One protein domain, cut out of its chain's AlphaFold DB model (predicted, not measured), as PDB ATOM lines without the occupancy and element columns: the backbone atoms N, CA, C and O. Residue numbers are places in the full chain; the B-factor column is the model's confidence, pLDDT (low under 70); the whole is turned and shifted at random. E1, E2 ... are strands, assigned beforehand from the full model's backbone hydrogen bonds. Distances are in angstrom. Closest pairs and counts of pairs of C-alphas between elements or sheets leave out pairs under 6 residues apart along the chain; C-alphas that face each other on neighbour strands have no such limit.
ATOM      1  N   PHE A   7      63.921  72.762 133.052       77.94
ATOM      2  CA  PHE A   7      62.808  73.713 133.072       77.94
ATOM      3  C   PHE A   7      61.599  73.026 132.436       77.94
ATOM      4  O   PHE A   7      61.686  72.592 131.291       77.94
ATOM      5  N   ASN A   8      60.501  72.906 133.177       81.38
ATOM      6  CA  ASN A   8      59.290  72.222 132.735       81.38
ATOM      7  C   ASN A   8      58.110  73.191 132.740       81.38
ATOM      8  O   ASN A   8      57.940  73.970 133.683       81.38
ATOM      9  N   VAL A   9      57.267  73.083 131.721       86.19
ATOM     10  CA  VAL A   9      56.035  73.858 131.577       86.19
ATOM     11  C   VAL A   9      54.846  72.913 131.497       86.19
ATOM     12  O   VAL A   9      54.909  71.913 130.789       86.19
ATOM     13  N   LEU A  10      53.776  73.207 132.237       87.75
ATOM     14  CA  LEU A  10      52.545  72.416 132.210       87.75
ATOM     15  C   LEU A  10      51.319  73.326 132.141       87.75
ATOM     16  O   LEU A  10      51.256  74.306 132.889       87.75
ATOM     17  N   PRO A  11      50.335  73.015 131.285       90.31
ATOM     18  CA  PRO A  11      49.103  73.780 131.228       90.31
ATOM     19  C   PRO A  11      48.246  73.545 132.481       90.31
ATOM     20  O   PRO A  11      48.295  72.487 133.112       90.31
ATOM     21  N   TYR A  12      47.472  74.557 132.857       89.81
ATOM     22  CA  TYR A  12      46.670  74.599 134.074       89.81
ATOM     23  C   TYR A  12      45.335  75.306 133.828       89.81
ATOM     24  O   TYR A  12      45.257  76.270 133.068       89.81
ATOM     25  N   HIS A  13      44.290  74.830 134.504       91.12
ATOM     26  CA  HIS A  13      42.989  75.491 134.593       91.12
ATOM     27  C   HIS A  13      42.414  75.283 135.997       91.12
ATOM     28  O   HIS A  13      42.262  74.146 136.467       91.12
ATOM     29  N   TYR A  14      42.035  76.374 136.652       84.06
ATOM     30  CA  TYR A  14      41.529  76.408 138.013       84.06
ATOM     31  C   TYR A  14      40.264  75.558 138.167       84.06
ATOM     32  O   TYR A  14      39.383  75.507 137.306       84.06
ATOM     33  N   ASN A  15      40.169  74.841 139.284       71.94
ATOM     34  CA  ASN A  15      38.991  74.076 139.704       71.94
ATOM     35  C   ASN A  15      38.476  72.935 138.807       71.94
ATOM     36  O   ASN A  15      37.459  72.352 139.172       71.94
ATOM     37  N   SER A  16      39.076  72.590 137.657       65.69
ATOM     38  CA  SER A  16      38.501  71.503 136.823       65.69
ATOM     39  C   SER A  16      39.304  71.011 135.611       65.69
ATOM     40  O   SER A  16      38.844  70.072 134.956       65.69
ATOM     41  N   GLY A  17      40.463  71.592 135.285       73.69
ATOM     42  CA  GLY A  17      41.277  71.120 134.163       73.69
ATOM     43  C   GLY A  17      42.044  69.856 134.524       73.69
ATOM     44  O   GLY A  17      43.042  69.929 135.237       73.69
ATOM     45  N   THR A  18      41.608  68.698 134.039       81.19
ATOM     46  CA  THR A  18      42.382  67.459 134.164       81.19
ATOM     47  C   THR A  18      43.152  67.216 132.883       81.19
ATOM     48  O   THR A  18      42.561  67.221 131.799       81.19
ATOM     49  N   ILE A  19      44.449  66.945 133.019       84.19
ATOM     50  CA  ILE A  19      45.237  66.357 131.940       84.19
ATOM     51  C   ILE A  19      44.622  64.992 131.628       84.19
ATOM     52  O   ILE A  19      44.602  64.103 132.479       84.19
ATOM     53  N   THR A  20      44.074  64.850 130.426       81.62
ATOM     54  CA  THR A  20      43.455  63.605 129.961       81.62
ATOM     55  C   THR A  20      44.481  62.685 129.316       81.62
ATOM     56  O   THR A  20      44.346  61.468 129.395       81.62
ATOM     57  N   SER A  21      45.517  63.253 128.697       76.12
ATOM     58  CA  SER A  21      46.661  62.511 128.164       76.12
ATOM     59  C   SER A  21      47.910  63.387 128.113       76.12
ATOM     60  O   SER A  21      47.814  64.601 127.939       76.12
ATOM     61  N   GLN A  22      49.078  62.762 128.248       79.75
ATOM     62  CA  GLN A  22      50.384  63.413 128.199       79.75
ATOM     63  C   GLN A  22      51.392  62.485 127.518       79.75
ATOM     64  O   GLN A  22      51.461  61.298 127.850       79.75
ATOM     65  N   HIS A  23      52.165  63.019 126.576       75.31
ATOM     66  CA  HIS A  23      53.098  62.259 125.747       75.31
ATOM     67  C   HIS A  23      54.480  62.938 125.739       75.31
ATOM     68  O   HIS A  23      54.776  63.723 124.836       75.31
ATOM     69  N   PRO A  24      55.349  62.629 126.721       74.94
ATOM     70  CA  PRO A  24      56.662  63.247 126.813       74.94
ATOM     71  C   PRO A  24      57.665  62.567 125.875       74.94
ATOM     72  O   PRO A  24      57.953  61.374 126.005       74.94
ATOM     73  N   SER A  25      58.284  63.344 124.991       70.19
ATOM     74  CA  SER A  25      59.457  62.934 124.221       70.19
ATOM     75  C   SER A  25      60.719  63.188 125.033       70.19
ATOM     76  O   SER A  25      60.959  64.310 125.489       70.19
ATOM     77  N   LYS A  26      61.539  62.149 125.232       69.31
ATOM     78  CA  LYS A  26      62.745  62.230 126.064       69.31
ATOM     79  C   LYS A  26      64.020  61.933 125.284       69.31
ATOM     80  O   LYS A  26      64.086  60.945 124.561       69.31
ATOM     81  N   ILE A  27      65.070  62.717 125.523       63.56
ATOM     82  CA  ILE A  27      66.442  62.431 125.079       63.56
ATOM     83  C   ILE A  27      67.311  62.259 126.322       63.56
ATOM     84  O   ILE A  27      67.333  63.122 127.194       63.56
ATOM     85  N   ASN A  28      68.008  61.123 126.433       62.97
ATOM     86  CA  ASN A  28      68.840  60.786 127.599       62.97
ATOM     87  C   ASN A  28      68.095  60.917 128.948       62.97
ATOM     88  O   ASN A  28      68.676  61.309 129.956       62.97
ATOM     89  N   GLY A  29      66.791  60.614 128.958       61.34
ATOM     90  CA  GLY A  29      65.931  60.706 130.142       61.34
ATOM     91  C   GLY A  29      65.343  62.095 130.431       61.34
ATOM     92  O   GLY A  29      64.450  62.185 131.273       61.34
ATOM     93  N   GLN A  30      65.763  63.151 129.723       60.97
ATOM     94  CA  GLN A  30      65.209  64.505 129.850       60.97
ATOM     95  C   GLN A  30      64.075  64.733 128.859       60.97
ATOM     96  O   GLN A  30      64.218  64.376 127.694       60.97
ATOM     97  N   ILE A  31      62.981  65.355 129.300       63.91
ATOM     98  CA  ILE A  31      61.885  65.762 128.413       63.91
ATOM     99  C   ILE A  31      62.406  66.861 127.480       63.91
ATOM    100  O   ILE A  31      62.825  67.915 127.952       63.91
ATOM    101  N   LYS A  32      62.415  66.597 126.168       71.19
ATOM    102  CA  LYS A  32      62.723  67.588 125.126       71.19
ATOM    103  C   LYS A  32      61.448  68.308 124.688       71.19
ATOM    104  O   LYS A  32      61.445  69.527 124.576       71.19
ATOM    105  N   THR A  33      60.377  67.556 124.460       74.12
ATOM    106  CA  THR A  33      59.045  68.073 124.125       74.12
ATOM    107  C   THR A  33      57.992  67.261 124.862       74.12
ATOM    108  O   THR A  33      58.239  66.115 125.242       74.12
ATOM    109  N   ASP A  34      56.826  67.850 125.093       76.56
ATOM    110  CA  ASP A  34      55.710  67.171 125.737       76.56
ATOM    111  C   ASP A  34      54.399  67.655 125.131       76.56
ATOM    112  O   ASP A  34      54.208  68.859 124.950       76.56
ATOM    113  N   THR A  35      53.507  66.718 124.826       79.31
ATOM    114  CA  THR A  35      52.181  67.019 124.289       79.31
ATOM    115  C   THR A  35      51.133  66.677 125.332       79.31
ATOM    116  O   THR A  35      51.000  65.521 125.731       79.31
ATOM    117  N   VAL A  36      50.365  67.681 125.757       80.75
ATOM    118  CA  VAL A  36      49.359  67.561 126.819       80.75
ATOM    119  C   VAL A  36      47.971  67.853 126.257       80.75
ATOM    120  O   VAL A  36      47.753  68.900 125.652       80.75
ATOM    121  N   GLN A  37      47.016  66.956 126.504       82.75
ATOM    122  CA  GLN A  37      45.595  67.180 126.237       82.75
ATOM    123  C   GLN A  37      44.862  67.447 127.552       82.75
ATOM    124  O   GLN A  37      45.062  66.736 128.540       82.75
ATOM    125  N   MET A  38      43.986  68.451 127.555       87.19
ATOM    126  CA  MET A  38      43.123  68.789 128.687       87.19
ATOM    127  C   MET A  38      41.649  68.692 128.292       87.19
ATOM    128  O   MET A  38      41.287  68.872 127.132       87.19
ATOM    129  N   ASN A  39      40.788  68.439 129.277       87.62
ATOM    130  CA  ASN A  39      39.330  68.459 129.108       87.62
ATOM    131  C   ASN A  39      38.728  69.880 129.056       87.62
ATOM    132  O   ASN A  39      37.533  70.024 128.809       87.62
ATOM    133  N   LYS A  40      39.534  70.908 129.337       87.69
ATOM    134  CA  LYS A  40      39.179  72.329 129.301       87.69
ATOM    135  C   LYS A  40      40.334  73.136 128.725       87.69
ATOM    136  O   LYS A  40      41.485  72.711 128.833       87.69
ATOM    137  N   TYR A  41      40.020  74.292 128.146       88.00
ATOM    138  CA  TYR A  41      41.028  75.229 127.663       88.00
ATOM    139  C   TYR A  41      41.947  75.665 128.822       88.00
ATOM    140  O   TYR A  41      41.438  75.911 129.911       88.00
ATOM    141  N   PRO A  42      43.279  75.722 128.669       91.12
ATOM    142  CA  PRO A  42      44.157  76.152 129.754       91.12
ATOM    143  C   PRO A  42      44.088  77.667 129.973       91.12
ATOM    144  O   PRO A  42      44.210  78.443 129.033       91.12
ATOM    145  N   GLU A  43      43.970  78.103 131.225       92.06
ATOM    146  CA  GLU A  43      44.000  79.533 131.587       92.06
ATOM    147  C   GLU A  43      45.418  80.006 131.958       92.06
ATOM    148  O   GLU A  43      45.690  81.203 132.067       92.06
ATOM    149  N   ALA A  44      46.336  79.065 132.197       91.56
ATOM    150  CA  ALA A  44      47.707  79.357 132.576       91.56
ATOM    151  C   ALA A  44      48.677  78.231 132.193       91.56
ATOM    152  O   ALA A  44      48.293  77.072 132.064       91.56
ATOM    153  N   ILE A  45      49.961  78.570 132.087       91.44
ATOM    154  CA  ILE A  45      51.089  77.639 132.037       91.44
ATOM    155  C   ILE A  45      51.898  77.788 133.323       91.44
ATOM    156  O   ILE A  45      52.445  78.855 133.609       91.44
ATOM    157  N   LEU A  46      52.009  76.708 134.088       90.69
ATOM    158  CA  LEU A  46      52.852  76.632 135.276       90.69
ATOM    159  C   LEU A  46      54.291  76.335 134.862       90.69
ATOM    160  O   LEU A  46      54.558  75.330 134.206       90.69
ATOM    161  N   CYS A  47      55.217  77.194 135.277       90.69
ATOM    162  CA  CYS A  47      56.642  77.039 135.017       90.69
ATOM    163  C   CYS A  47      57.333  76.499 136.269       90.69
ATOM    164  O   CYS A  47      57.246  77.087 137.354       90.69
ATOM    165  N   THR A  48      58.051  75.393 136.116       88.94
ATOM    166  CA  THR A  48      58.787  74.752 137.204       88.94
ATOM    167  C   THR A  48      60.232  74.473 136.809       88.94
ATOM    168  O   THR A  48      60.555  74.320 135.633       88.94
ATOM    169  N   PHE A  49      61.126  74.427 137.790       85.88
ATOM    170  CA  PHE A  49      62.549  74.199 137.580       85.88
ATOM    171  C   PHE A  49      63.092  73.222 138.614       85.88
ATOM    172  O   PHE A  49      62.962  73.451 139.815       85.88
ATOM    173  N   ASP A  50      63.723  72.146 138.151       81.06
ATOM    174  CA  ASP A  50      64.449  71.211 139.013       81.06
ATOM    175  C   ASP A  50      65.962  71.435 138.840       81.06
ATOM    176  O   ASP A  50      66.562  70.890 137.908       81.06
ATOM    177  N   PRO A  51      66.595  72.272 139.690       71.12
ATOM    178  CA  PRO A  51      68.018  72.600 139.578       71.12
ATOM    179  C   PRO A  51      68.948  71.409 139.815       71.12
ATOM    180  O   PRO A  51      70.105  71.455 139.394       71.12
ATOM    181  N   ALA A  52      68.480  70.386 140.534       71.12
ATOM    182  CA  ALA A  52      69.308  69.290 141.027       71.12
ATOM    183  C   ALA A  52      68.884  67.911 140.487       71.12
ATOM    184  O   ALA A  52      69.512  66.914 140.839       71.12
ATOM    185  N   GLY A  53      67.855  67.841 139.633       68.38
ATOM    186  CA  GLY A  53      67.304  66.581 139.120       68.38
ATOM    187  C   GLY A  53      66.753  65.680 140.228       68.38
ATOM    188  O   GLY A  53      66.869  64.460 140.155       68.38
ATOM    189  N   THR A  54      66.233  66.288 141.294       68.56
ATOM    190  CA  THR A  54      65.804  65.602 142.524       68.56
ATOM    191  C   THR A  54      64.410  64.992 142.429       68.56
ATOM    192  O   THR A  54      64.014  64.251 143.326       68.56
ATOM    193  N   GLY A  55      63.656  65.314 141.374       71.38
ATOM    194  CA  GLY A  55      62.241  64.963 141.253       71.38
ATOM    195  C   GLY A  55      61.311  65.894 142.037       71.38
ATOM    196  O   GLY A  55      60.106  65.673 142.033       71.38
ATOM    197  N   ASN A  56      61.852  66.943 142.671       75.19
ATOM    198  CA  ASN A  56      61.103  67.969 143.401       75.19
ATOM    199  C   ASN A  56      61.256  69.329 142.699       75.19
ATOM    200  O   ASN A  56      62.073  70.153 143.118       75.19
ATOM    201  N   PRO A  57      60.515  69.570 141.606       81.00
ATOM    202  CA  PRO A  57      60.644  70.800 140.844       81.00
ATOM    203  C   PRO A  57      60.101  72.001 141.639       81.00
ATOM    204  O   PRO A  57      59.025  71.944 142.232       81.00
ATOM    205  N   LEU A  58      60.846  73.106 141.640       86.94
ATOM    206  CA  LEU A  58      60.435  74.373 142.242       86.94
ATOM    207  C   LEU A  58      59.492  75.110 141.290       86.94
ATOM    208  O   LEU A  58      59.834  75.300 140.125       86.94
ATOM    209  N   SER A  59      58.340  75.578 141.767       89.06
ATOM    210  CA  SER A  59      57.507  76.517 141.007       89.06
ATOM    211  C   SER A  59      58.217  77.863 140.904       89.06
ATOM    212  O   SER A  59      58.532  78.478 141.921       89.06
ATOM    213  N   ILE A  60      58.477  78.317 139.680       92.06
ATOM    214  CA  ILE A  60      59.264  79.531 139.418       92.06
ATOM    215  C   ILE A  60      58.486  80.611 138.667       92.06
ATOM    216  O   ILE A  60      58.972  81.731 138.547       92.06
ATOM    217  N   GLY A  61      57.282  80.309 138.179       91.62
ATOM    218  CA  GLY A  61      56.442  81.305 137.527       91.62
ATOM    219  C   GLY A  61      55.164  80.732 136.935       91.62
ATOM    220  O   GLY A  61      54.945  79.519 136.931       91.62
ATOM    221  N   ILE A  62      54.326  81.634 136.433       92.31
ATOM    222  CA  ILE A  62      53.079  81.327 135.738       92.31
ATOM    223  C   ILE A  62      52.973  82.266 134.533       92.31
ATOM    224  O   ILE A  62      53.233  83.461 134.670       92.31
ATOM    225  N   VAL A  63      52.583  81.736 133.376       92.06
ATOM    226  CA  VAL A  63      52.192  82.526 132.199       92.06
ATOM    227  C   VAL A  63      50.682  82.420 132.054       92.06
ATOM    228  O   VAL A  63      50.166  81.314 131.955       92.06
ATOM    229  N   LEU A  64      49.965  83.540 132.077       91.44
ATOM    230  CA  LEU A  64      48.512  83.528 131.887       91.44
ATOM    231  C   LEU A  64      48.184  83.392 130.400       91.44
ATOM    232  O   LEU A  64      48.786  84.074 129.571       91.44
ATOM    233  N   ILE A  65      47.219  82.534 130.078       90.19
ATOM    234  CA  ILE A  65      46.704  82.345 128.724       90.19
ATOM    235  C   ILE A  65      45.295  82.917 128.673       90.19
ATOM    236  O   ILE A  65      44.457  82.652 129.532       90.19
TER     237      ILE A  65
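AT A GLANCE: This is residues 7 to 65 of the 598 residues of an uncharacterized protein of Candidatus Magnetobacterium bavaricum (UniProt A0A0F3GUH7). A twisted three-stranded sheet, E1, E4 and E5, has a separate long hairpin of E2 and E3 beyond its E1 edge, with E3 nearer to E1 and a gap between. The links that join the two parts, residues 13 to 18 and 39 to 43, lie at the same end. The 59 printed residues hold five named strands, E1 to E5 along the chain, and no named helix: the class is all strand. Both sheets are antiparallel, with orders E1 - E4 - E5 and E2 - E3. The whole is only just compact, close to loose, with a radius of gyration of the C-alphas of 12.1 A and spans of 31 by 23 by 16 A.

HOW THE PARTS SIT: The inner strand E4, residues 44 to 50, is antiparallel to the edge strand E1, residues 7 to 12, at 152 degrees, with N 8 and O 48 within hydrogen-bond range at 2.8 A. E4 and the other edge strand, E5, residues 58 to 64, form a hairpin at 159 degrees, with N 47 and O 61 at 2.9 A. This sheet is only just strongly twisted, its C-alphas up to 4.4 A off the best plane. E2, residues 19 to 27, and E3, residues 30 to 38, form a hairpin at 164 degrees, with N 25 and O 33 at 2.8 A. E3 bends by 63 degrees at residue 33. The closest C-alphas of E1 and E3, those of Pro 11 and Val 36, are 7.6 A apart. E1 and E2 are only just apart, closest 8.4 A; E3 and E4 are apart.

IN THESE COORDINATES: E1 begins at C-alpha 7, (62.808, 73.713, 133.072). E2 measures 22.6 A from first to last C-alpha, E3 22.5 A, E4 19.7 A, E5 18.3 A and E1 16.2 A. E5 ends at C-alpha 64, (48.512, 83.528, 131.887).

THE WHOLE: The C-alphas farthest apart, of Asn 15 and Asn 28, are 34.8 A apart. The printed part has no cut and no long link. Its mean pLDDT is 80.6; residue 16, residues 26 to 31 and residues 53 to 54 are under 70.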